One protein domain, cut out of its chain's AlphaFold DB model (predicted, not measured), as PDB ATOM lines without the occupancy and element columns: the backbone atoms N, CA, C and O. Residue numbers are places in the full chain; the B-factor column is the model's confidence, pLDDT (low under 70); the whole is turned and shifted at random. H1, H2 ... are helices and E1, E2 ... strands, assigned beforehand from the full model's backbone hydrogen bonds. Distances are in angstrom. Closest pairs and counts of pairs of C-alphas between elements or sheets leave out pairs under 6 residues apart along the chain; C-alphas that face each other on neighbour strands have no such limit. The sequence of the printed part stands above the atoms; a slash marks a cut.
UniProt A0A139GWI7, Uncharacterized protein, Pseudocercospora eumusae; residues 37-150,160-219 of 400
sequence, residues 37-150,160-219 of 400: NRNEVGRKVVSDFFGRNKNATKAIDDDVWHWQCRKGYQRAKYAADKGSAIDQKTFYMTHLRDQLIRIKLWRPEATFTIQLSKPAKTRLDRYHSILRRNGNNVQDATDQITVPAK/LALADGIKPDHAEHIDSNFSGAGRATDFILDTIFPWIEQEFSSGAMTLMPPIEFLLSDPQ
ATOM      1  N   ASN A  37     130.290 258.350 305.496       94.69
ATOM      2  CA  ASN A  37     129.244 258.915 306.344       94.69
ATOM      3  C   ASN A  37     128.967 260.392 305.986       94.69
ATOM      4  O   ASN A  37     129.850 261.249 306.087       94.69
ATOM      5  N   ARG A  38     127.721 260.700 305.592       95.56
ATOM      6  CA  ARG A  38     127.279 262.049 305.192       95.56
ATOM      7  C   ARG A  38     127.592 263.109 306.248       95.56
ATOM      8  O   ARG A  38     127.952 264.222 305.884       95.56
ATOM      9  N   ASN A  39     127.519 262.780 307.533       94.00
ATOM     10  CA  ASN A  39     127.736 263.749 308.608       94.00
ATOM     11  C   ASN A  39     129.213 264.147 308.762       94.00
ATOM     12  O   ASN A  39     129.514 265.237 309.247       94.00
ATOM     13  N   GLU A  40     130.138 263.306 308.299       95.44
ATOM     14  CA  GLU A  40     131.580 263.569 308.362       95.44
ATOM     15  C   GLU A  40     132.071 264.337 307.130       95.44
ATOM     16  O   GLU A  40     132.855 265.290 307.232       95.44
ATOM     17  N   VAL A  41     131.599 263.935 305.946       96.50
ATOM     18  CA  VAL A  41     132.114 264.441 304.666       96.50
ATOM     19  C   VAL A  41     131.113 265.247 303.852       96.50
ATOM     20  O   VAL A  41     131.491 265.810 302.827       96.50
ATOM     21  N   GLY A  42     129.859 265.342 304.272       96.94
ATOM     22  CA  GLY A  42     128.848 266.195 303.662       96.94
ATOM     23  C   GLY A  42     128.935 267.640 304.151       96.94
ATOM     24  O   GLY A  42     129.481 267.958 305.212       96.94
ATOM     25  N   ARG A  43     128.394 268.560 303.354       97.12
ATOM     26  CA  ARG A  43     128.140 269.951 303.730       97.12
ATOM     27  C   ARG A  43     126.751 270.376 303.273       97.12
ATOM     28  O   ARG A  43     126.439 270.224 302.096       97.12
ATOM     29  N   LYS A  44     125.967 270.947 304.192       96.69
ATOM     30  CA  LYS A  44     124.748 271.705 303.888       96.69
ATOM     31  C   LYS A  44     125.167 272.972 303.147       96.69
ATOM     32  O   LYS A  44     125.753 273.873 303.753       96.69
ATOM     33  N   VAL A  45     124.995 272.987 301.830       94.25
ATOM     34  CA  VAL A  45     125.401 274.131 301.010       94.25
ATOM     35  C   VAL A  45     124.498 275.312 301.369       94.25
ATOM     36  O   VAL A  45     123.346 275.114 301.737       94.25
ATOM     37  N   VAL A  46     125.041 276.531 301.365       95.50
ATOM     38  CA  VAL A  46     124.327 277.785 301.690       95.50
ATOM     39  C   VAL A  46     123.583 277.837 303.035       95.50
ATOM     40  O   VAL A  46     122.799 278.753 303.254       95.50
ATOM     41  N   SER A  47     123.886 276.957 304.000       95.88
ATOM     42  CA  SER A  47     123.249 276.980 305.331       95.88
ATOM     43  C   SER A  47     123.393 278.320 306.067       95.88
ATOM     44  O   SER A  47     122.591 278.635 306.942       95.88
ATOM     45  N   ASP A  48     124.427 279.103 305.734       94.44
ATOM     46  CA  ASP A  48     124.649 280.451 306.273       94.44
ATOM     47  C   ASP A  48     123.452 281.384 306.002       94.44
ATOM     48  O   ASP A  48     123.067 282.143 306.885       94.44
ATOM     49  N   PHE A  49     122.793 281.253 304.845       97.12
ATOM     50  CA  PHE A  49     121.611 282.041 304.466       97.12
ATOM     51  C   PHE A  49     120.316 281.546 305.113       97.12
ATOM     52  O   PHE A  49     119.298 282.209 305.023       97.12
ATOM     53  N   PHE A  50     120.333 280.400 305.787       97.06
ATOM     54  CA  PHE A  50     119.188 279.876 306.538       97.06
ATOM     55  C   PHE A  50     119.440 279.955 308.049       97.06
ATOM     56  O   PHE A  50     118.812 279.248 308.837       97.06
ATOM     57  N   GLY A  51     120.399 280.798 308.453       92.75
ATOM     58  CA  GLY A  51     120.707 281.089 309.844       92.75
ATOM     59  C   GLY A  51     121.545 280.027 310.548       92.75
ATOM     60  O   GLY A  51     121.282 279.785 311.719       92.75
ATOM     61  N   ARG A  52     122.517 279.387 309.871       81.38
ATOM     62  CA  ARG A  52     123.463 278.378 310.410       81.38
ATOM     63  C   ARG A  52     123.608 278.460 311.937       81.38
ATOM     64  O   ARG A  52     124.257 279.371 312.442       81.38
ATOM     65  N   ASN A  53     123.010 277.492 312.640       83.62
ATOM     66  CA  ASN A  53     122.897 277.329 314.108       83.62
ATOM     67  C   ASN A  53     121.571 277.778 314.752       83.62
ATOM     68  O   ASN A  53     121.364 277.510 315.936       83.62
ATOM     69  N   LYS A  54     120.657 278.399 314.008       90.62
ATOM     70  CA  LYS A  54     119.312 278.742 314.485       90.62
ATOM     71  C   LYS A  54     118.382 277.532 314.423       90.62
ATOM     72  O   LYS A  54     118.602 276.600 313.648       90.62
ATOM     73  N   ASN A  55     117.317 277.573 315.222       91.88
ATOM     74  CA  ASN A  55     116.287 276.530 315.235       91.88
ATOM     75  C   ASN A  55     115.650 276.348 313.850       91.88
ATOM     76  O   ASN A  55     115.502 275.214 313.415       91.88
ATOM     77  N   ALA A  56     115.441 277.438 313.105       90.88
ATOM     78  CA  ALA A  56     114.975 277.400 311.716       90.88
ATOM     79  C   ALA A  56     115.830 276.490 310.807       90.88
ATOM     80  O   ALA A  56     115.299 275.730 310.005       90.88
ATOM     81  N   THR A  57     117.162 276.500 310.958       91.31
ATOM     82  CA  THR A  57     118.057 275.606 310.198       91.31
ATOM     83  C   THR A  57     117.900 274.142 310.622       91.31
ATOM     84  O   THR A  57     118.041 273.242 309.798       91.31
ATOM     85  N   LYS A  58     117.666 273.899 311.918       92.56
ATOM     86  CA  LYS A  58     117.496 272.551 312.484       92.56
ATOM     87  C   LYS A  58     116.143 271.940 312.122       92.56
ATOM     88  O   LYS A  58     116.051 270.723 312.064       92.56
ATOM     89  N   ALA A  59     115.137 272.776 311.876       93.44
ATOM     90  CA  ALA A  59     113.812 272.350 311.449       93.44
ATOM     91  C   ALA A  59     113.807 271.766 310.027       93.44
ATOM     92  O   ALA A  59     112.910 271.000 309.701       93.44
ATOM     93  N   ILE A  60     114.789 272.101 309.180       97.44
ATOM     94  CA  ILE A  60     114.909 271.525 307.835       97.44
ATOM     95  C   ILE A  60     115.495 270.115 307.941       97.44
ATOM     96  O   ILE A  60     116.644 269.956 308.372       97.44
ATOM     97  N   ASP A  61     114.724 269.129 307.480       97.75
ATOM     98  CA  ASP A  61     115.118 267.723 307.441       97.75
ATOM     99  C   ASP A  61     116.417 267.501 306.639       97.75
ATOM    100  O   ASP A  61     116.689 268.167 305.630       97.75
ATOM    101  N   ASP A  62     117.252 266.562 307.089       97.00
ATOM    102  CA  ASP A  62     118.536 266.272 306.454       97.00
ATOM    103  C   ASP A  62     118.400 265.776 305.007       97.00
ATOM    104  O   ASP A  62     119.291 266.059 304.206       97.00
ATOM    105  N   ASP A  63     117.310 265.112 304.627       97.50
ATOM    106  CA  ASP A  63     117.079 264.675 303.245       97.50
ATOM    107  C   ASP A  63     116.493 265.786 302.354       97.50
ATOM    108  O   ASP A  63     116.497 265.679 301.123       97.50
ATOM    109  N   VAL A  64     116.101 266.918 302.945       98.19
ATOM    110  CA  VAL A  64     115.657 268.132 302.234       98.19
ATOM    111  C   VAL A  64     116.816 269.099 301.994       98.19
ATOM    112  O   VAL A  64     116.818 269.857 301.020       98.19
ATOM    113  N   TRP A  65     117.850 269.057 302.834       97.88
ATOM    114  CA  TRP A  65     119.056 269.854 302.638       97.88
ATOM    115  C   TRP A  65     119.751 269.555 301.303       97.88
ATOM    116  O   TRP A  65     119.978 268.411 300.897       97.88
ATOM    117  N   HIS A  66     120.182 270.621 300.639       97.12
ATOM    118  CA  HIS A  66     121.002 270.598 299.442       97.12
ATOM    119  C   HIS A  66     122.453 270.288 299.829       97.12
ATOM    120  O   HIS A  66     123.310 271.163 299.975       97.12
ATOM    121  N   TRP A  67     122.716 269.006 300.082       97.62
ATOM    122  CA  TRP A  67     124.022 268.508 300.499       97.62
ATOM    123  C   TRP A  67     125.010 268.440 299.346       97.62
ATOM    124  O   TRP A  67     124.681 267.971 298.263       97.62
ATOM    125  N   GLN A  68     126.266 268.791 299.595       97.88
ATOM    126  CA  GLN A  68     127.376 268.519 298.685       97.88
ATOM    127  C   GLN A  68     128.519 267.861 299.445       97.88
ATOM    128  O   GLN A  68     128.722 268.115 300.634       97.88
ATOM    129  N   CYS A  69     129.299 267.012 298.776       97.69
ATOM    130  CA  CYS A  69     130.505 266.479 299.405       97.69
ATOM    131  C   CYS A  69     131.485 267.615 299.730       97.69
ATOM    132  O   CYS A  69     131.589 268.604 299.001       97.69
ATOM    133  N   ARG A  70     132.249 267.468 300.813       96.94
ATOM    134  CA  ARG A  70     133.190 268.476 301.308       96.94
ATOM    135  C   ARG A  70     134.178 268.891 300.227       96.94
ATOM    136  O   ARG A  70     134.422 270.085 300.067       96.94
ATOM    137  N   LYS A  71     134.721 267.924 299.484       96.62
ATOM    138  CA  LYS A  71     135.680 268.170 298.402       96.62
ATOM    139  C   LYS A  71     135.037 268.913 297.226       96.62
ATOM    140  O   LYS A  71     135.653 269.829 296.688       96.62
ATOM    141  N   GLY A  72     133.817 268.536 296.836       96.31
ATOM    142  CA  GLY A  72     133.044 269.201 295.780       96.31
ATOM    143  C   GLY A  72     132.741 270.649 296.143       96.31
ATOM    144  O   GLY A  72     133.152 271.551 295.417       96.31
ATOM    145  N   TYR A  73     132.179 270.858 297.334       97.00
ATOM    146  CA  TYR A  73     131.894 272.182 297.885       97.00
ATOM    147  C   TYR A  73     133.130 273.073 297.935       97.00
ATOM    148  O   TYR A  73     133.097 274.198 297.453       97.00
ATOM    149  N   GLN A  74     134.248 272.578 298.475       96.00
ATOM    150  CA  GLN A  74     135.478 273.369 298.550       96.00
ATOM    151  C   GLN A  74     135.987 273.777 297.168       96.00
ATOM    152  O   GLN A  74     136.411 274.913 296.998       96.00
ATOM    153  N   ARG A  75     135.939 272.882 296.174       95.56
ATOM    154  CA  ARG A  75     136.372 273.217 294.810       95.56
ATOM    155  C   ARG A  75     135.465 274.257 294.167       95.56
ATOM    156  O   ARG A  75     135.988 275.249 293.675       95.56
ATOM    157  N   ALA A  76     134.150 274.045 294.206       95.38
ATOM    158  CA  ALA A  76     133.177 274.963 293.623       95.38
ATOM    159  C   ALA A  76     133.247 276.341 294.296       95.38
ATOM    160  O   ALA A  76     133.426 277.353 293.625       95.38
ATOM    161  N   LYS A  77     133.252 276.370 295.634       95.00
ATOM    162  CA  LYS A  77     133.376 277.609 296.396       95.00
ATOM    163  C   LYS A  77     134.698 278.330 296.135       95.00
ATOM    164  O   LYS A  77     134.691 279.535 295.944       95.00
ATOM    165  N   TYR A  78     135.834 277.635 296.110       94.00
ATOM    166  CA  TYR A  78     137.118 278.293 295.839       94.00
ATOM    167  C   TYR A  78     137.257 278.766 294.396       94.00
ATOM    168  O   TYR A  78     137.984 279.727 294.162       94.00
ATOM    169  N   ALA A  79     136.616 278.094 293.437       94.75
ATOM    170  CA  ALA A  79     136.528 278.594 292.072       94.75
ATOM    171  C   ALA A  79     135.721 279.899 292.044       94.75
ATOM    172  O   ALA A  79     136.217 280.895 291.529       94.75
ATOM    173  N   ALA A  80     134.559 279.922 292.703       94.38
ATOM    174  CA  ALA A  80     133.714 281.108 292.819       94.38
ATOM    175  C   ALA A  80     134.410 282.270 293.554       94.38
ATOM    176  O   ALA A  80     134.425 283.390 293.061       94.38
ATOM    177  N   ASP A  81     135.060 282.003 294.693       90.88
ATOM    178  CA  ASP A  81     135.763 283.013 295.500       90.88
ATOM    179  C   ASP A  81     137.009 283.589 294.787       90.88
ATOM    180  O   ASP A  81     137.464 284.677 295.131       90.88
ATOM    181  N   LYS A  82     137.599 282.860 293.826       92.00
ATOM    182  CA  LYS A  82     138.721 283.339 292.990       92.00
ATOM    183  C   LYS A  82     138.268 283.990 291.686       92.00
ATOM    184  O   LYS A  82     139.098 284.600 291.013       92.00
ATOM    185  N   GLY A  83     137.015 283.768 291.305       92.44
ATOM    186  CA  GLY A  83     136.428 284.291 290.088       92.44
ATOM    187  C   GLY A  83     136.003 285.748 290.231       92.44
ATOM    188  O   GLY A  83     136.407 286.478 291.136       92.44
ATOM    189  N   SER A  84     135.170 286.164 289.291       93.94
ATOM    190  CA  SER A  84     134.479 287.447 289.281       93.94
ATOM    191  C   SER A  84     133.310 287.480 290.277       93.94
ATOM    192  O   SER A  84     132.851 286.449 290.772       93.94
ATOM    193  N   ALA A  85     132.753 288.672 290.507       93.31
ATOM    194  CA  ALA A  85     131.490 288.832 291.232       93.31
ATOM    195  C   ALA A  85     130.359 287.968 290.635       93.31
ATOM    196  O   ALA A  85     129.544 287.415 291.370       93.31
ATOM    197  N   ILE A  86     130.351 287.780 289.309       95.12
ATOM    198  CA  ILE A  86     129.375 286.940 288.606       95.12
ATOM    199  C   ILE A  86     129.564 285.456 288.933       95.12
ATOM    200  O   ILE A  86     128.569 284.747 289.095       95.12
ATOM    201  N   ASP A  87     130.802 284.981 289.090       95.12
ATOM    202  CA  ASP A  87     131.075 283.596 289.498       95.12
ATOM    203  C   ASP A  87     130.594 283.352 290.934       95.12
ATOM    204  O   ASP A  87     129.956 282.335 291.220       95.12
ATOM    205  N   GLN A  88     130.824 284.323 291.827       94.12
ATOM    206  CA  GLN A  88     130.326 284.268 293.199       94.12
ATOM    207  C   GLN A  88     128.791 284.269 293.248       94.12
ATOM    208  O   GLN A  88     128.204 283.405 293.905       94.12
ATOM    209  N   LYS A  89     128.142 285.192 292.523       95.88
ATOM    210  CA  LYS A  89     126.682 285.251 292.379       95.88
ATOM    211  C   LYS A  89     126.133 283.916 291.899       95.88
ATOM    212  O   LYS A  89     125.252 283.356 292.536       95.88
ATOM    213  N   THR A  90     126.671 283.399 290.795       97.12
ATOM    214  CA  THR A  90     126.211 282.150 290.171       97.12
ATOM    215  C   THR A  90     126.278 280.991 291.158       97.12
ATOM    216  O   THR A  90     125.288 280.293 291.342       97.12
ATOM    217  N   PHE A  91     127.395 280.834 291.875       96.88
ATOM    218  CA  PHE A  91     127.528 279.783 292.884       96.88
ATOM    219  C   PHE A  91     126.437 279.858 293.965       96.88
ATOM    220  O   PHE A  91     125.756 278.867 294.225       96.88
ATOM    221  N   TYR A  92     126.258 281.017 294.606       97.25
ATOM    222  CA  TYR A  92     125.295 281.133 295.703       97.25
ATOM    223  C   TYR A  92     123.847 281.094 295.219       97.25
ATOM    224  O   TYR A  92     123.044 280.391 295.822       97.25
ATOM    225  N   MET A  93     123.514 281.804 294.139       98.00
ATOM    226  CA  MET A  93     122.146 281.880 293.620       98.00
ATOM    227  C   MET A  93     121.644 280.522 293.141       98.00
ATOM    228  O   MET A  93     120.523 280.154 293.481       98.00
ATOM    229  N   THR A  94     122.474 279.735 292.445       97.19
ATOM    230  CA  THR A  94     122.094 278.376 292.027       97.19
ATOM    231  C   THR A  94     121.777 277.500 293.238       97.19
ATOM    232  O   THR A  94     120.693 276.926 293.323       97.19
ATOM    233  N   HIS A  95     122.667 277.462 294.234       97.88
ATOM    234  CA  HIS A  95     122.453 276.634 295.422       97.88
ATOM    235  C   HIS A  95     121.298 277.120 296.311       97.88
ATOM    236  O   HIS A  95     120.588 276.298 296.887       97.88
ATOM    237  N   LEU A  96     121.086 278.435 296.425       98.31
ATOM    238  CA  LEU A  96     119.939 278.995 297.144       98.31
ATOM    239  C   LEU A  96     118.625 278.654 296.442       98.31
ATOM    240  O   LEU A  96     117.678 278.233 297.105       98.31
ATOM    241  N   ARG A  97     118.577 278.780 295.111       98.31
ATOM    242  CA  ARG A  97     117.401 278.433 294.307       98.31
ATOM    243  C   ARG A  97     117.046 276.963 294.463       98.31
ATOM    244  O   ARG A  97     115.897 276.648 294.761       98.31
ATOM    245  N   ASP A  98     118.029 276.075 294.347       98.00
ATOM    246  CA  ASP A  98     117.809 274.644 294.537       98.00
ATOM    247  C   ASP A  98     117.366 274.308 295.962       98.00
ATOM    248  O   ASP A  98     116.465 273.491 296.146       98.00
ATOM    249  N   GLN A  99     117.948 274.945 296.982       98.44
ATOM    250  CA  GLN A  99     117.523 274.731 298.365       98.44
ATOM    251  C   GLN A  99     116.072 275.176 298.596       98.44
ATOM    252  O   GLN A  99     115.321 274.460 299.259       98.44
ATOM    253  N   LEU A 100     115.660 276.323 298.047       98.44
ATOM    254  CA  LEU A 100     114.282 276.811 298.147       98.44
ATOM    255  C   LEU A 100     113.302 275.911 297.393       98.44
ATOM    256  O   LEU A 100     112.253 275.580 297.934       98.44
ATOM    257  N   ILE A 101     113.656 275.444 296.192       98.25
ATOM    258  CA  ILE A 101     112.844 274.471 295.445       98.25
ATOM    259  C   ILE A 101     112.673 273.186 296.257       98.25
ATOM    260  O   ILE A 101     111.570 272.655 296.342       98.25
ATOM    261  N   ARG A 102     113.741 272.690 296.892       98.44
ATOM    262  CA  ARG A 102     113.667 271.497 297.743       98.44
ATOM    263  C   ARG A 102     112.782 271.709 298.962       98.44
ATOM    264  O   ARG A 102     111.999 270.816 299.275       98.44
ATOM    265  N   ILE A 103     112.849 272.876 299.604       98.50
ATOM    266  CA  ILE A 103     111.926 273.224 300.691       98.50
ATOM    267  C   ILE A 103     110.490 273.281 300.165       98.50
ATOM    268  O   ILE A 103     109.635 272.653 300.768       98.50
ATOM    269  N   LYS A 104     110.229 273.906 299.010       98.19
ATOM    270  CA  LYS A 104     108.889 273.966 298.400       98.19
ATOM    271  C   LYS A 104     108.334 272.586 298.042       98.19
ATOM    272  O   LYS A 104     107.157 272.326 298.233       98.19
ATOM    273  N   LEU A 105     109.169 271.675 297.541       98.25
ATOM    274  CA  LEU A 105     108.758 270.290 297.277       98.25
ATOM    275  C   LEU A 105     108.435 269.531 298.566       98.25
ATOM    276  O   LEU A 105     107.598 268.631 298.549       98.25
ATOM    277  N   TRP A 106     109.122 269.854 299.661       98.56
ATOM    278  CA  TRP A 106     108.894 269.249 300.967       98.56
ATOM    279  C   TRP A 106     107.630 269.800 301.640       98.56
ATOM    280  O   TRP A 106     106.779 269.018 302.062       98.56
ATOM    281  N   ARG A 107     107.522 271.127 301.677       98.19
ATOM    282  CA  ARG A 107     106.516 271.957 302.337       98.19
ATOM    283  C   ARG A 107     106.100 273.095 301.383       98.19
ATOM    284  O   ARG A 107     106.763 274.137 301.364       98.19
ATOM    285  N   PRO A 108     105.073 272.906 300.536       97.88
ATOM    286  CA  PRO A 108     104.693 273.886 299.512       97.88
ATOM    287  C   PRO A 108     104.267 275.243 300.078       97.88
ATOM    288  O   PRO A 108     104.585 276.276 299.488       97.88
ATOM    289  N   GLU A 109     103.609 275.239 301.235       98.00
ATOM    290  CA  GLU A 109     103.122 276.424 301.942       98.00
ATOM    291  C   GLU A 109     104.146 276.991 302.942       98.00
ATOM    292  O   GLU A 109     103.816 277.869 303.739       98.00
ATOM    293  N   ALA A 110     105.401 276.528 302.894       97.88
ATOM    294  CA  ALA A 110     106.462 277.005 303.773       97.88
ATOM    295  C   ALA A 110     106.613 278.533 303.716       97.88
ATOM    296  O   ALA A 110     106.839 279.129 302.653       97.88
ATOM    297  N   THR A 111     106.578 279.156 304.894       98.25
ATOM    298  CA  THR A 111     106.827 280.586 305.070       98.25
ATOM    299  C   THR A 111     108.171 280.858 305.732       98.25
ATOM    300  O   THR A 111     108.681 280.076 306.539       98.25
ATOM    301  N   PHE A 112     108.726 282.030 305.451       98.44
ATOM    302  CA  PHE A 112     110.021 282.473 305.937       98.44
ATOM    303  C   PHE A 112     109.909 283.804 306.672       98.44
ATOM    304  O   PHE A 112     109.134 284.686 306.297       98.44
ATOM    305  N   THR A 113     110.754 283.957 307.684       98.31
ATOM    306  CA  THR A 113     111.155 285.261 308.194       98.31
ATOM    307  C   THR A 113     112.407 285.698 307.463       98.31
ATOM    308  O   THR A 113     113.459 285.062 307.561       98.31
ATOM    309  N   ILE A 114     112.277 286.784 306.716       98.50
ATOM    310  CA  ILE A 114     113.360 287.392 305.958       98.50
ATOM    311  C   ILE A 114     113.953 288.508 306.802       98.50
ATOM    312  O   ILE A 114     113.222 289.301 307.396       98.50
ATOM    313  N   GLN A 115     115.278 288.545 306.885       97.81
ATOM    314  CA  GLN A 115     115.989 289.570 307.638       97.81
ATOM    315  C   GLN A 115     117.440 289.694 307.179       97.81
ATOM    316  O   GLN A 115     118.011 288.775 306.590       97.81
ATOM    317  N   LEU A 116     118.081 290.809 307.518       97.81
ATOM    318  CA  LEU A 116     119.537 290.900 307.484       97.81
ATOM    319  C   LEU A 116     120.159 289.990 308.552       97.81
ATOM    320  O   LEU A 116     119.642 289.845 309.663       97.81
ATOM    321  N   SER A 117     121.335 289.435 308.254       96.38
ATOM    322  CA  SER A 117     122.170 288.797 309.270       96.38
ATOM    323  C   SER A 117     122.447 289.777 310.412       96.38
ATOM    324  O   SER A 117     122.581 290.988 310.201       96.38
ATOM    325  N   LYS A 118     122.593 289.257 311.635       95.00
ATOM    326  CA  LYS A 118     122.797 290.095 312.828       95.00
ATOM    327  C   LYS A 118     123.943 291.116 312.667       95.00
ATOM    328  O   LYS A 118     123.702 292.285 312.959       95.00
ATOM    329  N   PRO A 119     125.145 290.748 312.171       95.38
ATOM    330  CA  PRO A 119     126.219 291.723 311.965       95.38
ATOM    331  C   PRO A 119     125.855 292.824 310.960       95.38
ATOM    332  O   PRO A 119     126.191 293.985 311.181       95.38
ATOM    333  N   ALA A 120     125.132 292.483 309.888       96.25
ATOM    334  CA  ALA A 120     124.708 293.451 308.881       96.25
ATOM    335  C   ALA A 120     123.644 294.413 309.426       96.25
ATOM    336  O   ALA A 120     123.771 295.620 309.233       96.25
ATOM    337  N   LYS A 121     122.657 293.907 310.180       97.44
ATOM    338  CA  LYS A 121     121.647 294.751 310.836       97.44
ATOM    339  C   LYS A 121     122.284 295.714 311.836       97.44
ATOM    340  O   LYS A 121     122.030 296.908 311.779       97.44
ATOM    341  N   THR A 122     123.196 295.226 312.682       97.06
ATOM    342  CA  THR A 122     123.937 296.080 313.628       97.06
ATOM    343  C   THR A 122     124.748 297.166 312.913       97.06
ATOM    344  O   THR A 122     124.825 298.298 313.393       97.06
ATOM    345  N   ARG A 123     125.348 296.852 311.757       96.69
ATOM    346  CA  ARG A 123     126.070 297.841 310.947       96.69
ATOM    347  C   ARG A 123     125.130 298.891 310.346       96.69
ATOM    348  O   ARG A 123     125.471 300.071 310.391       96.69
ATOM    349  N   LEU A 124     123.955 298.489 309.859       97.50
ATOM    350  CA  LEU A 124     122.924 299.407 309.366       97.50
ATOM    351  C   LEU A 124     122.384 300.317 310.486       97.50
ATOM    352  O   LEU A 124     122.303 301.530 310.321       97.50
ATOM    353  N   ASP A 125     122.117 299.771 311.672       97.94
ATOM    354  CA  ASP A 125     121.666 300.565 312.824       97.94
ATOM    355  C   ASP A 125     122.722 301.607 313.240       97.94
ATOM    356  O   ASP A 125     122.403 302.758 313.563       97.94
ATOM    357  N   ARG A 126     124.007 301.225 313.190       97.31
ATOM    358  CA  ARG A 126     125.128 302.144 313.427       97.31
ATOM    359  C   ARG A 126     125.188 303.243 312.366       97.31
ATOM    360  O   ARG A 126     125.386 304.398 312.738       97.31
ATOM    361  N   TYR A 127     124.998 302.904 311.093       97.69
ATOM    362  CA  TYR A 127     124.921 303.870 309.996       97.69
ATOM    363  C   TYR A 127     123.827 304.920 310.250       97.69
ATOM    364  O   TYR A 127     124.129 306.112 310.305       97.69
ATOM    365  N   HIS A 128     122.597 304.495 310.567       98.00
ATOM    366  CA  HIS A 128     121.488 305.407 310.892       98.00
ATOM    367  C   HIS A 128     121.746 306.253 312.148       98.00
ATOM    368  O   HIS A 128     121.283 307.390 312.262       98.00
ATOM    369  N   SER A 129     122.473 305.718 313.131       97.81
ATOM    370  CA  SER A 129     122.891 306.481 314.314       97.81
ATOM    371  C   SER A 129     123.913 307.575 313.977       97.81
ATOM    372  O   SER A 129     123.878 308.654 314.567       97.81
ATOM    373  N   ILE A 130     124.826 307.329 313.032       97.31
ATOM    374  CA  ILE A 130     125.805 308.329 312.585       97.31
ATOM    375  C   ILE A 130     125.123 309.398 311.725       97.31
ATOM    376  O   ILE A 130     125.294 310.580 312.007       97.31
ATOM    377  N   LEU A 131     124.270 308.996 310.774       97.19
ATOM    378  CA  LEU A 131     123.469 309.919 309.960       97.19
ATOM    379  C   LEU A 131     122.712 310.934 310.821       97.19
ATOM    380  O   LEU A 131     122.838 312.137 310.613       97.19
ATOM    381  N   ARG A 132     121.990 310.458 311.845       97.69
ATOM    382  CA  ARG A 132     121.225 311.332 312.749       97.69
ATOM    383  C   ARG A 132     122.105 312.295 313.546       97.69
ATOM    384  O   ARG A 132     121.685 313.416 313.801       97.69
ATOM    385  N   ARG A 133     123.311 311.876 313.942       97.38
ATOM    386  CA  ARG A 133     124.245 312.727 314.700       97.38
ATOM    387  C   ARG A 133     124.908 313.794 313.831       97.38
ATOM    388  O   ARG A 133     125.165 314.883 314.328       97.38
ATOM    389  N   ASN A 134     125.129 313.504 312.551       96.38
ATOM    390  CA  ASN A 134     125.916 314.355 311.655       96.38
ATOM    391  C   ASN A 134     125.032 315.126 310.663       96.38
ATOM    392  O   ASN A 134     125.466 315.448 309.559       96.38
ATOM    393  N   GLY A 135     123.774 315.394 311.033       95.94
ATOM    394  CA  GLY A 135     122.854 316.203 310.230       95.94
ATOM    395  C   GLY A 135     122.505 315.588 308.872       95.94
ATOM    396  O   GLY A 135     122.386 316.314 307.892       95.94
ATOM    397  N   ASN A 136     122.360 314.261 308.805       95.88
ATOM    398  CA  ASN A 136     122.093 313.485 307.587       95.88
ATOM    399  C   ASN A 136     123.210 313.546 306.526       95.88
ATOM    400  O   ASN A 136     122.952 313.363 305.337       95.88
ATOM    401  N   ASN A 137     124.463 313.757 306.936       96.88
ATOM    402  CA  ASN A 137     125.607 313.643 306.031       96.88
ATOM    403  C   ASN A 137     125.915 312.167 305.693       96.88
ATOM    404  O   ASN A 137     126.544 311.450 306.475       96.88
ATOM    405  N   VAL A 138     125.474 311.725 304.510       95.69
ATOM    406  CA  VAL A 138     125.620 310.347 304.003       95.69
ATOM    407  C   VAL A 138     127.075 309.922 303.829       95.69
ATOM    408  O   VAL A 138     127.430 308.791 304.168       95.69
ATOM    409  N   GLN A 139     127.927 310.819 303.331       95.38
ATOM    410  CA  GLN A 139     129.325 310.496 303.052       95.38
ATOM    411  C   GLN A 139     130.081 310.207 304.349       95.38
ATOM    412  O   GLN A 139     130.676 309.143 304.499       95.38
ATOM    413  N   ASP A 140     129.958 311.102 305.329       94.75
ATOM    414  CA  ASP A 140     130.606 310.943 306.630       94.75
ATOM    415  C   ASP A 140     130.085 309.703 307.385       94.75
ATOM    416  O   ASP A 140     130.856 308.938 307.971       94.75
ATOM    417  N   ALA A 141     128.780 309.420 307.299       96.25
ATOM    418  CA  ALA A 141     128.221 308.196 307.866       96.25
ATOM    419  C   ALA A 141     128.781 306.927 307.210       96.25
ATOM    420  O   ALA A 141     129.084 305.960 307.914       96.25
ATOM    421  N   THR A 142     128.953 306.940 305.888       94.56
ATOM    422  CA  THR A 142     129.525 305.828 305.118       94.56
ATOM    423  C   THR A 142     131.000 305.614 305.453       94.56
ATOM    424  O   THR A 142     131.429 304.479 305.682       94.56
ATOM    425  N   ASP A 143     131.776 306.689 305.567       93.81
ATOM    426  CA  ASP A 143     133.200 306.619 305.890       93.81
ATOM    427  C   ASP A 143     133.424 306.036 307.296       93.81
ATOM    428  O   ASP A 143     134.270 305.161 307.492       93.81
ATOM    429  N   GLN A 144     132.590 306.407 308.274       94.31
ATOM    430  CA  GLN A 144     132.703 305.934 309.660       94.31
ATOM    431  C   GLN A 144     132.303 304.466 309.892       94.31
ATOM    432  O   GLN A 144     132.670 303.878 310.919       94.31
ATOM    433  N   ILE A 145     131.531 303.863 308.986       93.75
ATOM    434  CA  ILE A 145     131.169 302.433 309.038       93.75
ATOM    435  C   ILE A 145     132.014 301.572 308.096       93.75
ATOM    436  O   ILE A 145     131.845 300.347 308.076       93.75
ATOM    437  N   THR A 146     132.860 302.193 307.274       91.94
ATOM    438  CA  THR A 146     133.703 301.478 306.323       91.94
ATOM    439  C   THR A 146     134.782 300.730 307.091       91.94
ATOM    440  O   THR A 146     135.592 301.311 307.812       91.94
ATOM    441  N   VAL A 147     134.781 299.403 306.960       85.38
ATOM    442  CA  VAL A 147     135.797 298.553 307.577       85.38
ATOM    443  C   VAL A 147     136.963 298.439 306.595       85.38
ATOM    444  O   VAL A 147     136.777 297.894 305.505       85.38
ATOM    445  N   PRO A 148     138.170 298.923 306.942       80.38
ATOM    446  CA  PRO A 148     139.315 298.772 306.061       80.38
ATOM    447  C   PRO A 148     139.640 297.286 305.892       80.38
ATOM    448  O   PRO A 148     139.630 296.512 306.857       80.38
ATOM    449  N   ALA A 149     139.955 296.882 304.659       78.06
ATOM    450  CA  ALA A 149     140.367 295.515 304.377       78.06
ATOM    451  C   ALA A 149     141.608 295.170 305.212       78.06
ATOM    452  O   ALA A 149     142.655 295.814 305.107       78.06
ATOM    453  N   LYS A 150     141.502 294.145 306.063       79.00
ATOM    454  CA  LYS A 150     142.636 293.699 306.878       79.00
ATOM    455  C   LYS A 150     143.705 293.110 305.962       79.00
ATOM    456  O   LYS A 150     143.423 292.193 305.189       79.00
ATOM    457  N   LEU A 160     136.538 290.900 302.681       79.50
ATOM    458  CA  LEU A 160     135.622 291.370 303.710       79.50
ATOM    459  C   LEU A 160     134.555 290.303 303.982       79.50
ATOM    460  O   LEU A 160     134.183 289.530 303.094       79.50
ATOM    461  N   ALA A 161     134.054 290.258 305.216       83.88
ATOM    462  CA  ALA A 161     132.858 289.476 305.502       83.88
ATOM    463  C   ALA A 161     131.669 290.052 304.712       83.88
ATOM    464  O   ALA A 161     131.633 291.253 304.448       83.88
ATOM    465  N   LEU A 162     130.668 289.228 304.377       84.81
ATOM    466  CA  LEU A 162     129.492 289.683 303.610       84.81
ATOM    467  C   LEU A 162     128.808 290.901 304.263       84.81
ATOM    468  O   LEU A 162     128.411 291.835 303.574       84.81
ATOM    469  N   ALA A 163     128.740 290.924 305.598       87.38
ATOM    470  CA  ALA A 163     128.184 292.039 306.368       87.38
ATOM    471  C   ALA A 163     128.976 293.354 306.237       87.38
ATOM    472  O   ALA A 163     128.384 294.434 306.272       87.38
ATOM    473  N   ASP A 164     130.294 293.264 306.062       88.88
ATOM    474  CA  ASP A 164     131.175 294.427 305.924       88.88
ATOM    475  C   ASP A 164     131.254 294.909 304.468       88.88
ATOM    476  O   ASP A 164     131.516 296.083 304.221       88.88
ATOM    477  N   GLY A 165     131.022 294.008 303.505       87.50
ATOM    478  CA  GLY A 165     131.124 294.286 302.073       87.50
ATOM    479  C   GLY A 165     129.863 294.861 301.420       87.50
ATOM    480  O   GLY A 165     129.951 295.391 300.315       87.50
ATOM    481  N   ILE A 166     128.694 294.771 302.064       93.44
ATOM    482  CA  ILE A 166     127.446 295.325 301.518       93.44
ATOM    483  C   ILE A 166     127.378 296.853 301.688       93.44
ATOM    484  O   ILE A 166     127.765 297.397 302.727       93.44
ATOM    485  N   LYS A 167     126.863 297.563 300.681       95.00
ATOM    486  CA  LYS A 167     126.589 299.006 300.769       95.00
ATOM    487  C   LYS A 167     125.417 299.286 301.727       95.00
ATOM    488  O   LYS A 167     124.482 298.484 301.749       95.00
ATOM    489  N   PRO A 168     125.428 300.399 302.483       96.12
ATOM    490  CA  PRO A 168     124.318 300.770 303.364       96.12
ATOM    491  C   PRO A 168     122.979 300.825 302.636       96.12
ATOM    492  O   PRO A 168     122.044 300.179 303.088       96.12
ATOM    493  N   ASP A 169     122.935 301.446 301.456       96.88
ATOM    494  CA  ASP A 169     121.717 301.567 300.643       96.88
ATOM    495  C   ASP A 169     121.108 300.202 300.289       96.88
ATOM    496  O   ASP A 169     119.896 300.013 300.339       96.88
ATOM    497  N   HIS A 170     121.943 299.201 299.986       97.75
ATOM    498  CA  HIS A 170     121.462 297.842 299.708       97.75
ATOM    499  C   HIS A 170     120.946 297.159 300.976       97.75
ATOM    500  O   HIS A 170     119.963 296.424 300.928       97.75
ATOM    501  N   ALA A 171     121.613 297.373 302.115       97.44
ATOM    502  CA  ALA A 171     121.148 296.849 303.394       97.44
ATOM    503  C   ALA A 171     119.812 297.494 303.800       97.44
ATOM    504  O   ALA A 171     118.910 296.781 304.225       97.44
ATOM    505  N   GLU A 172     119.658 298.805 303.608       97.94
ATOM    506  CA  GLU A 172     118.419 299.543 303.856       97.94
ATOM    507  C   GLU A 172     117.287 299.091 302.929       97.94
ATOM    508  O   GLU A 172     116.165 298.881 303.393       97.94
ATOM    509  N   HIS A 173     117.585 298.847 301.647       98.25
ATOM    510  CA  HIS A 173     116.615 298.291 300.707       98.25
ATOM    511  C   HIS A 173     116.102 296.922 301.173       98.25
ATOM    512  O   HIS A 173     114.891 296.708 301.205       98.25
ATOM    513  N   ILE A 174     116.998 296.020 301.589       98.12
ATOM    514  CA  ILE A 174     116.613 294.707 302.125       98.12
ATOM    515  C   ILE A 174     115.774 294.865 303.399       98.12
ATOM    516  O   ILE A 174     114.723 294.233 303.510       98.12
ATOM    517  N   ASP A 175     116.218 295.704 304.341       98.00
ATOM    518  CA  ASP A 175     115.549 295.889 305.636       98.00
ATOM    519  C   ASP A 175     114.142 296.478 305.481       98.00
ATOM    520  O   ASP A 175     113.223 296.072 306.184       98.00
ATOM    521  N   SER A 176     113.959 297.390 304.526       98.06
ATOM    522  CA  SER A 176     112.695 298.106 304.329       98.06
ATOM    523  C   SER A 176     111.708 297.359 303.431       98.06
ATOM    524  O   SER A 176     110.504 297.419 303.666       98.06
ATOM    525  N   ASN A 177     112.194 296.666 302.394       98.31
ATOM    526  CA  ASN A 177     111.328 296.089 301.359       98.31
ATOM    527  C   ASN A 177     111.135 294.578 301.506       98.31
ATOM    528  O   ASN A 177     110.084 294.054 301.133       98.31
ATOM    529  N   PHE A 178     112.131 293.861 302.031       98.31
ATOM    530  CA  PHE A 178     112.112 292.395 302.040       98.31
ATOM    531  C   PHE A 178     111.928 291.804 303.429       98.31
ATOM    532  O   PHE A 178     111.299 290.748 303.544       98.31
ATOM    533  N   SER A 179     112.444 292.461 304.473       97.94
ATOM    534  CA  SER A 179     112.334 291.949 305.836       97.94
ATOM    535  C   SER A 179     110.877 291.739 306.268       97.94
ATOM    536  O   SER A 179     109.944 292.412 305.817       97.94
ATOM    537  N   GLY A 180     110.676 290.767 307.152       97.88
ATOM    538  CA  GLY A 180     109.371 290.431 307.718       97.88
ATOM    539  C   GLY A 180     109.111 288.929 307.771       97.88
ATOM    540  O   GLY A 180     109.800 288.140 307.124       97.88
ATOM    541  N   ALA A 181     108.116 288.543 308.566       98.12
ATOM    542  CA  ALA A 181     107.659 287.164 308.709       98.12
ATOM    543  C   ALA A 181     106.611 286.791 307.647       98.12
ATOM    544  O   ALA A 181     106.076 287.656 306.954       98.12
ATOM    545  N   GLY A 182     106.304 285.495 307.534       97.69
ATOM    546  CA  GLY A 182     105.200 285.009 306.700       97.69
ATOM    547  C   GLY A 182     105.444 285.106 305.189       97.69
ATOM    548  O   GLY A 182     104.497 285.054 304.411       97.69
ATOM    549  N   ARG A 183     106.695 285.273 304.742       98.12
ATOM    550  CA  ARG A 183     107.019 285.393 303.314       98.12
ATOM    551  C   ARG A 183     107.039 284.015 302.662       98.12
ATOM    552  O   ARG A 183     107.771 283.145 303.119       98.12
ATOM    553  N   ALA A 184     106.260 283.807 301.606       98.12
ATOM    554  CA  ALA A 184     106.248 282.541 300.873       98.12
ATOM    555  C   ALA A 184     107.548 282.318 300.077       98.12
ATOM    556  O   ALA A 184     108.258 283.272 299.746       98.12
ATOM    557  N   THR A 185     107.822 281.063 299.698       97.81
ATOM    558  CA  THR A 185     108.956 280.721 298.814       97.81
ATOM    559  C   THR A 185     108.938 281.531 297.512       97.81
ATOM    560  O   THR A 185     109.982 282.009 297.069       97.81
ATOM    561  N   ASP A 186     107.756 281.734 296.929       97.50
ATOM    562  CA  ASP A 186     107.599 282.425 295.642       97.50
ATOM    563  C   ASP A 186     107.957 283.910 295.735       97.50
ATOM    564  O   ASP A 186     108.615 284.436 294.847       97.50
ATOM    565  N   PHE A 187     107.694 284.568 296.869       98.44
ATOM    566  CA  PHE A 187     108.168 285.938 297.098       98.44
ATOM    567  C   PHE A 187     109.703 286.032 297.027       98.44
ATOM    568  O   PHE A 187     110.257 286.966 296.448       98.44
ATOM    569  N   ILE A 188     110.415 285.047 297.579       98.38
ATOM    570  CA  ILE A 188     111.882 285.031 297.537       98.38
ATOM    571  C   ILE A 188     112.371 284.828 296.095       98.38
ATOM    572  O   ILE A 188     113.262 285.550 295.642       98.38
ATOM    573  N   LEU A 189     111.781 283.865 295.381       97.75
ATOM    574  CA  LEU A 189     112.181 283.497 294.021       97.75
ATOM    575  C   LEU A 189     111.824 284.554 292.972       97.75
ATOM    576  O   LEU A 189     112.609 284.748 292.046       97.75
ATOM    577  N   ASP A 190     110.686 285.229 293.124       98.19
ATOM    578  CA  ASP A 190     110.124 286.118 292.102       98.19
ATOM    579  C   ASP A 190     110.361 287.603 292.409       98.19
ATOM    580  O   ASP A 190     110.221 288.442 291.524       98.19
ATOM    581  N   THR A 191     110.733 287.956 293.647       98.38
ATOM    582  CA  THR A 191     111.006 289.353 294.039       98.38
ATOM    583  C   THR A 191     112.460 289.560 294.453       98.38
ATOM    584  O   THR A 191     113.171 290.365 293.853       98.38
ATOM    585  N   ILE A 192     112.940 288.815 295.453       98.50
ATOM    586  CA  ILE A 192     114.274 289.059 296.026       98.50
ATOM    587  C   ILE A 192     115.374 288.624 295.061       98.50
ATOM    588  O   ILE A 192     116.344 289.351 294.857       98.50
ATOM    589  N   PHE A 193     115.251 287.437 294.467       98.38
ATOM    590  CA  PHE A 193     116.287 286.901 293.585       98.38
ATOM    591  C   PHE A 193     116.493 287.749 292.321       98.38
ATOM    592  O   PHE A 193     117.650 288.073 292.047       98.38
ATOM    593  N   PRO A 194     115.436 288.188 291.608       98.56
ATOM    594  CA  PRO A 194     115.581 289.102 290.480       98.56
ATOM    595  C   PRO A 194     116.244 290.425 290.862       98.56
ATOM    596  O   PRO A 194     117.102 290.900 290.121       98.56
ATOM    597  N   TRP A 195     115.924 290.987 292.035       98.44
ATOM    598  CA  TRP A 195     116.607 292.185 292.527       98.44
ATOM    599  C   TRP A 195     118.109 291.938 292.723       98.44
ATOM    600  O   TRP A 195     118.924 292.681 292.183       98.44
ATOM    601  N   ILE A 196     118.503 290.854 293.409       98.12
ATOM    602  CA  ILE A 196     119.927 290.504 293.579       98.12
ATOM    603  C   ILE A 196     120.603 290.351 292.211       98.12
ATOM    604  O   ILE A 196     121.686 290.887 291.984       98.12
ATOM    605  N   GLU A 197     119.979 289.632 291.278       97.88
ATOM    606  CA  GLU A 197     120.528 289.428 289.938       97.88
ATOM    607  C   GLU A 197     120.709 290.743 289.176       97.88
ATOM    608  O   GLU A 197     121.751 290.931 288.538       97.88
ATOM    609  N   GLN A 198     119.748 291.660 289.276       97.94
ATOM    610  CA  GLN A 198     119.825 292.991 288.687       97.94
ATOM    611  C   GLN A 198     120.975 293.811 289.285       97.94
ATOM    612  O   GLN A 198     121.756 294.387 288.529       97.94
ATOM    613  N   GLU A 199     121.135 293.812 290.611       97.69
ATOM    614  CA  GLU A 199     122.214 294.529 291.305       97.69
ATOM    615  C   GLU A 199     123.612 294.011 290.928       97.69
ATOM    616  O   GLU A 199     124.568 294.781 290.803       97.69
ATOM    617  N   PHE A 200     123.757 292.703 290.702       96.94
ATOM    618  CA  PHE A 200     125.000 292.143 290.164       96.94
ATOM    619  C   PHE A 200     125.205 292.493 288.687       96.94
ATOM    620  O   PHE A 200     126.334 292.738 288.264       96.94
ATOM    621  N   SER A 201     124.129 292.516 287.897       96.31
ATOM    622  CA  SER A 201     124.189 292.791 286.457       96.31
ATOM    623  C   SER A 201     124.520 294.255 286.161       96.31
ATOM    624  O   SER A 201     125.228 294.540 285.199       96.31
ATOM    625  N   SER A 202     124.070 295.179 287.015       97.00
ATOM    626  CA  SER A 202     124.425 296.601 286.957       97.00
ATOM    627  C   SER A 202     125.833 296.898 287.492       97.00
ATOM    628  O   SER A 202     126.331 298.011 287.334       97.00
ATOM    629  N   GLY A 203     126.480 295.927 288.147       96.12
ATOM    630  CA  GLY A 203     127.748 296.122 288.850       96.12
ATOM    631  C   GLY A 203     127.618 296.906 290.162       96.12
ATOM    632  O   GLY A 203     128.631 297.215 290.793       96.12
ATOM    633  N   ALA A 204     126.396 297.217 290.605       95.94
ATOM    634  CA  ALA A 204     126.154 297.896 291.872       95.94
ATOM    635  C   ALA A 204     126.523 297.011 293.075       95.94
ATOM    636  O   ALA A 204     126.980 297.536 294.101       95.94
ATOM    637  N   MET A 205     126.384 295.689 292.934       95.19
ATOM    638  CA  MET A 205     126.715 294.678 293.935       95.19
ATOM    639  C   MET A 205     127.810 293.730 293.431       95.19
ATOM    640  O   MET A 205     127.749 293.194 292.329       95.19
ATOM    641  N   THR A 206     128.827 293.506 294.264       93.06
ATOM    642  CA  THR A 206     129.968 292.625 293.948       93.06
ATOM    643  C   THR A 206     130.050 291.392 294.844       93.06
ATOM    644  O   THR A 206     130.836 290.484 294.574       93.06
ATOM    645  N   LEU A 207     129.248 291.360 295.910       93.56
ATOM    646  CA  LEU A 207     129.207 290.309 296.919       93.56
ATOM    647  C   LEU A 207     127.761 289.983 297.259       93.56
ATOM    648  O   LEU A 207     126.920 290.878 297.278       93.56
ATOM    649  N   MET A 208     127.481 288.717 297.571       96.06
ATOM    650  CA  MET A 208     126.133 288.319 297.980       96.06
ATOM    651  C   MET A 208     125.667 289.112 299.207       96.06
ATOM    652  O   MET A 208     126.444 289.279 300.156       96.06
ATOM    653  N   PRO A 209     124.403 289.566 299.243       96.56
ATOM    654  CA  PRO A 209     123.908 290.281 300.399       96.56
ATOM    655  C   PRO A 209     123.830 289.326 301.599       96.56
ATOM    656  O   PRO A 209     123.498 288.150 301.437       96.56
ATOM    657  N   PRO A 210     124.110 289.802 302.821       96.12
ATOM    658  CA  PRO A 210     124.071 288.997 304.034       96.12
ATOM    659  C   PRO A 210     122.622 288.836 304.529       96.12
ATOM    660  O   PRO A 210     122.311 289.196 305.665       96.12
ATOM    661  N   ILE A 211     121.738 288.357 303.653       97.44
ATOM    662  CA  ILE A 211     120.318 288.095 303.908       97.44
ATOM    663  C   ILE A 211     120.134 286.692 304.494       97.44
ATOM    664  O   ILE A 211     120.861 285.760 304.149       97.44
ATOM    665  N   GLU A 212     119.165 286.541 305.388       97.88
ATOM    666  CA  GLU A 212     118.763 285.263 305.960       97.88
ATOM    667  C   GLU A 212     117.291 284.968 305.643       97.88
ATOM    668  O   GLU A 212     116.423 285.825 305.812       97.88
ATOM    669  N   PHE A 213     117.019 283.730 305.237       98.12
ATOM    670  CA  PHE A 213     115.700 283.149 305.014       98.12
ATOM    671  C   PHE A 213     115.436 282.125 306.121       98.12
ATOM    672  O   PHE A 213     115.840 280.965 306.040       98.12
ATOM    673  N   LEU A 214     114.812 282.555 307.213       98.00
ATOM    674  CA  LEU A 214     114.561 281.688 308.360       98.00
ATOM    675  C   LEU A 214     113.230 280.963 308.172       98.00
ATOM    676  O   LEU A 214     112.178 281.591 308.226       98.00
ATOM    677  N   LEU A 215     113.278 279.651 307.944       97.94
ATOM    678  CA  LEU A 215     112.081 278.821 307.806       97.94
ATOM    679  C   LEU A 215     111.235 278.864 309.089       97.94
ATOM    680  O   LEU A 215     111.768 278.692 310.187       97.94
ATOM    681  N   SER A 216     109.931 279.089 308.931       97.56
ATOM    682  CA  SER A 216     108.959 279.074 310.029       97.56
ATOM    683  C   SER A 216     108.544 277.643 310.375       97.56
ATOM    684  O   SER A 216     108.629 276.732 309.539       97.56
ATOM    685  N   ASP A 217     108.054 277.448 311.595       96.69
ATOM    686  CA  ASP A 217     107.492 276.163 312.007       96.69
ATOM    687  C   ASP A 217     106.287 275.776 311.126       96.69
ATOM    688  O   ASP A 217     105.605 276.666 310.594       96.69
ATOM    689  N   PRO A 218     106.039 274.466 310.926       96.31
ATOM    690  CA  PRO A 218     104.870 273.987 310.201       96.31
ATOM    691  C   PRO A 218     103.568 274.549 310.761       96.31
ATOM    692  O   PRO A 218     103.339 274.497 311.971       96.31
ATOM    693  N   GLN A 219     102.720 275.085 309.887       95.56
ATOM    694  CA  GLN A 219     101.398 275.560 310.286       95.56
ATOM    695  C   GLN A 219     100.409 274.385 310.384       95.56
ATOM    696  O   GLN A 219     100.555 273.392 309.665       95.56
TER     697      GLN A 219
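What this domain is: This is residues 37 to 150 and 160 to 219 of the 400 residues of an uncharacterized protein of Pseudocercospora eumusae (UniProt A0A139GWI7). Picture a small, strongly twisted sheet of three strands, E4, E3 and E5, with H9 and H10 packed on one face and the long helix H5 side by side with H10. At one end of the longest axis H6 runs out and the chain folds back through H7; at the other end are H1 and a small pair of strands, E1 and E2, from which H4 leads back to H5. The printed part has 174 residues, with ten named helices and five named strands in the order H1 E1 H2 H3 E2 H4 H5 E3 H6 H7 H8 H9 E4 H10 E5. Its class is mostly helix, and both sheets, E4 E3 E5 and E1 E2, are antiparallel. The whole is compact, with a radius of gyration of the C-alphas of 17.0 A and spans of 55 by 39 by 28 A.

How they stand to each other: Begin with the sheet of E4, residues 180 to 184, E3, residues 111 to 116, and E5, residues 211 to 215, in that order, with E3 the inner strand. Look at N 112 and O 183, 2.8 A apart, between E4 and E3, and at N 113 and O 214, 2.8 A apart, between E3 and E5; both pairs are within hydrogen-bond range. H9, residues 168 to 178, and H10, residues 185 to 201, are on one face of this sheet, giving two layers, helices and strands. H9 comes closest to E3 at the C-alphas of Phe 178 and Ile 114, 6.5 A apart. H10, at a height over the sheet of 10.9 A, lies only just over E3, with 3 of its C-alphas falling on that strand. E4, H10 and E5 form a split strand-helix-strand unit, two strands running the same way with E3 between them, and its crossover is right-handed. Next find H5, residues 85 to 106, which touches H10 at a shallow tilt of 5 degrees, opposite ways; their closest C-alphas, Leu 100 and Thr 185, are 6.6 A apart. H4, residues 70 to 82, forms a helical hairpin with H5, touching it with residues 76 to 81 alone; the closest C-alphas, Ala 80 and Gln 88, are 4.6 A apart, at a steep tilt of 41 degrees. E1, residues 42 to 44, and E2, residues 67 to 69, are antiparallel neighbours, with N 43 and O 68 2.8 A apart, within hydrogen-bond range. H1, residues 38 to 41, touches no helix. H2, residues 47 to 50, stands at the sheet's level, and H3, residues 55 to 59, only grazes the sheet. H6, residues 118 to 133, touches H7, residues 138 to 145, at the C-alphas of Ile 130 and Ala 141, 5.3 A apart, and H8, residues 162 to 165, at those of Ala 120 and Ala 163, 4.5 A apart. In H3, H4, H5, H6, H7 and H9 every O i to N i+4 pair is within hydrogen-bond range; in H10 11 of 13 are, and H1, H2 and H8 are too short for such a pair.

Where its parts are: Find C-alpha 38 at (127.279, 262.049, 305.192), where H1 begins. H5 starts at C-alpha 85, at (131.490, 288.832, 291.232), and runs 31.4 A to C-alpha 106. H10 measures 23.0 A, H6 22.8 A, H4 17.9 A, E3 16.5 A and H9 14.9 A. E5 ends at C-alpha 215, at (112.081, 278.821, 307.806).

The domain as a whole: The two C-alphas farthest apart are those of Asn 37 and Gly 135, 57.8 A. Residues 151 to 159 are not printed, and C-alphas 150 and 160 stand 8.0 A apart across this cut, within the link from H7 to H8. Of the links that are printed whole, H3 to E2 and H10 to E5 are short, the others are tight, and none is long. The mean pLDDT of the printed part is 95.6, and no printed residue is under 70.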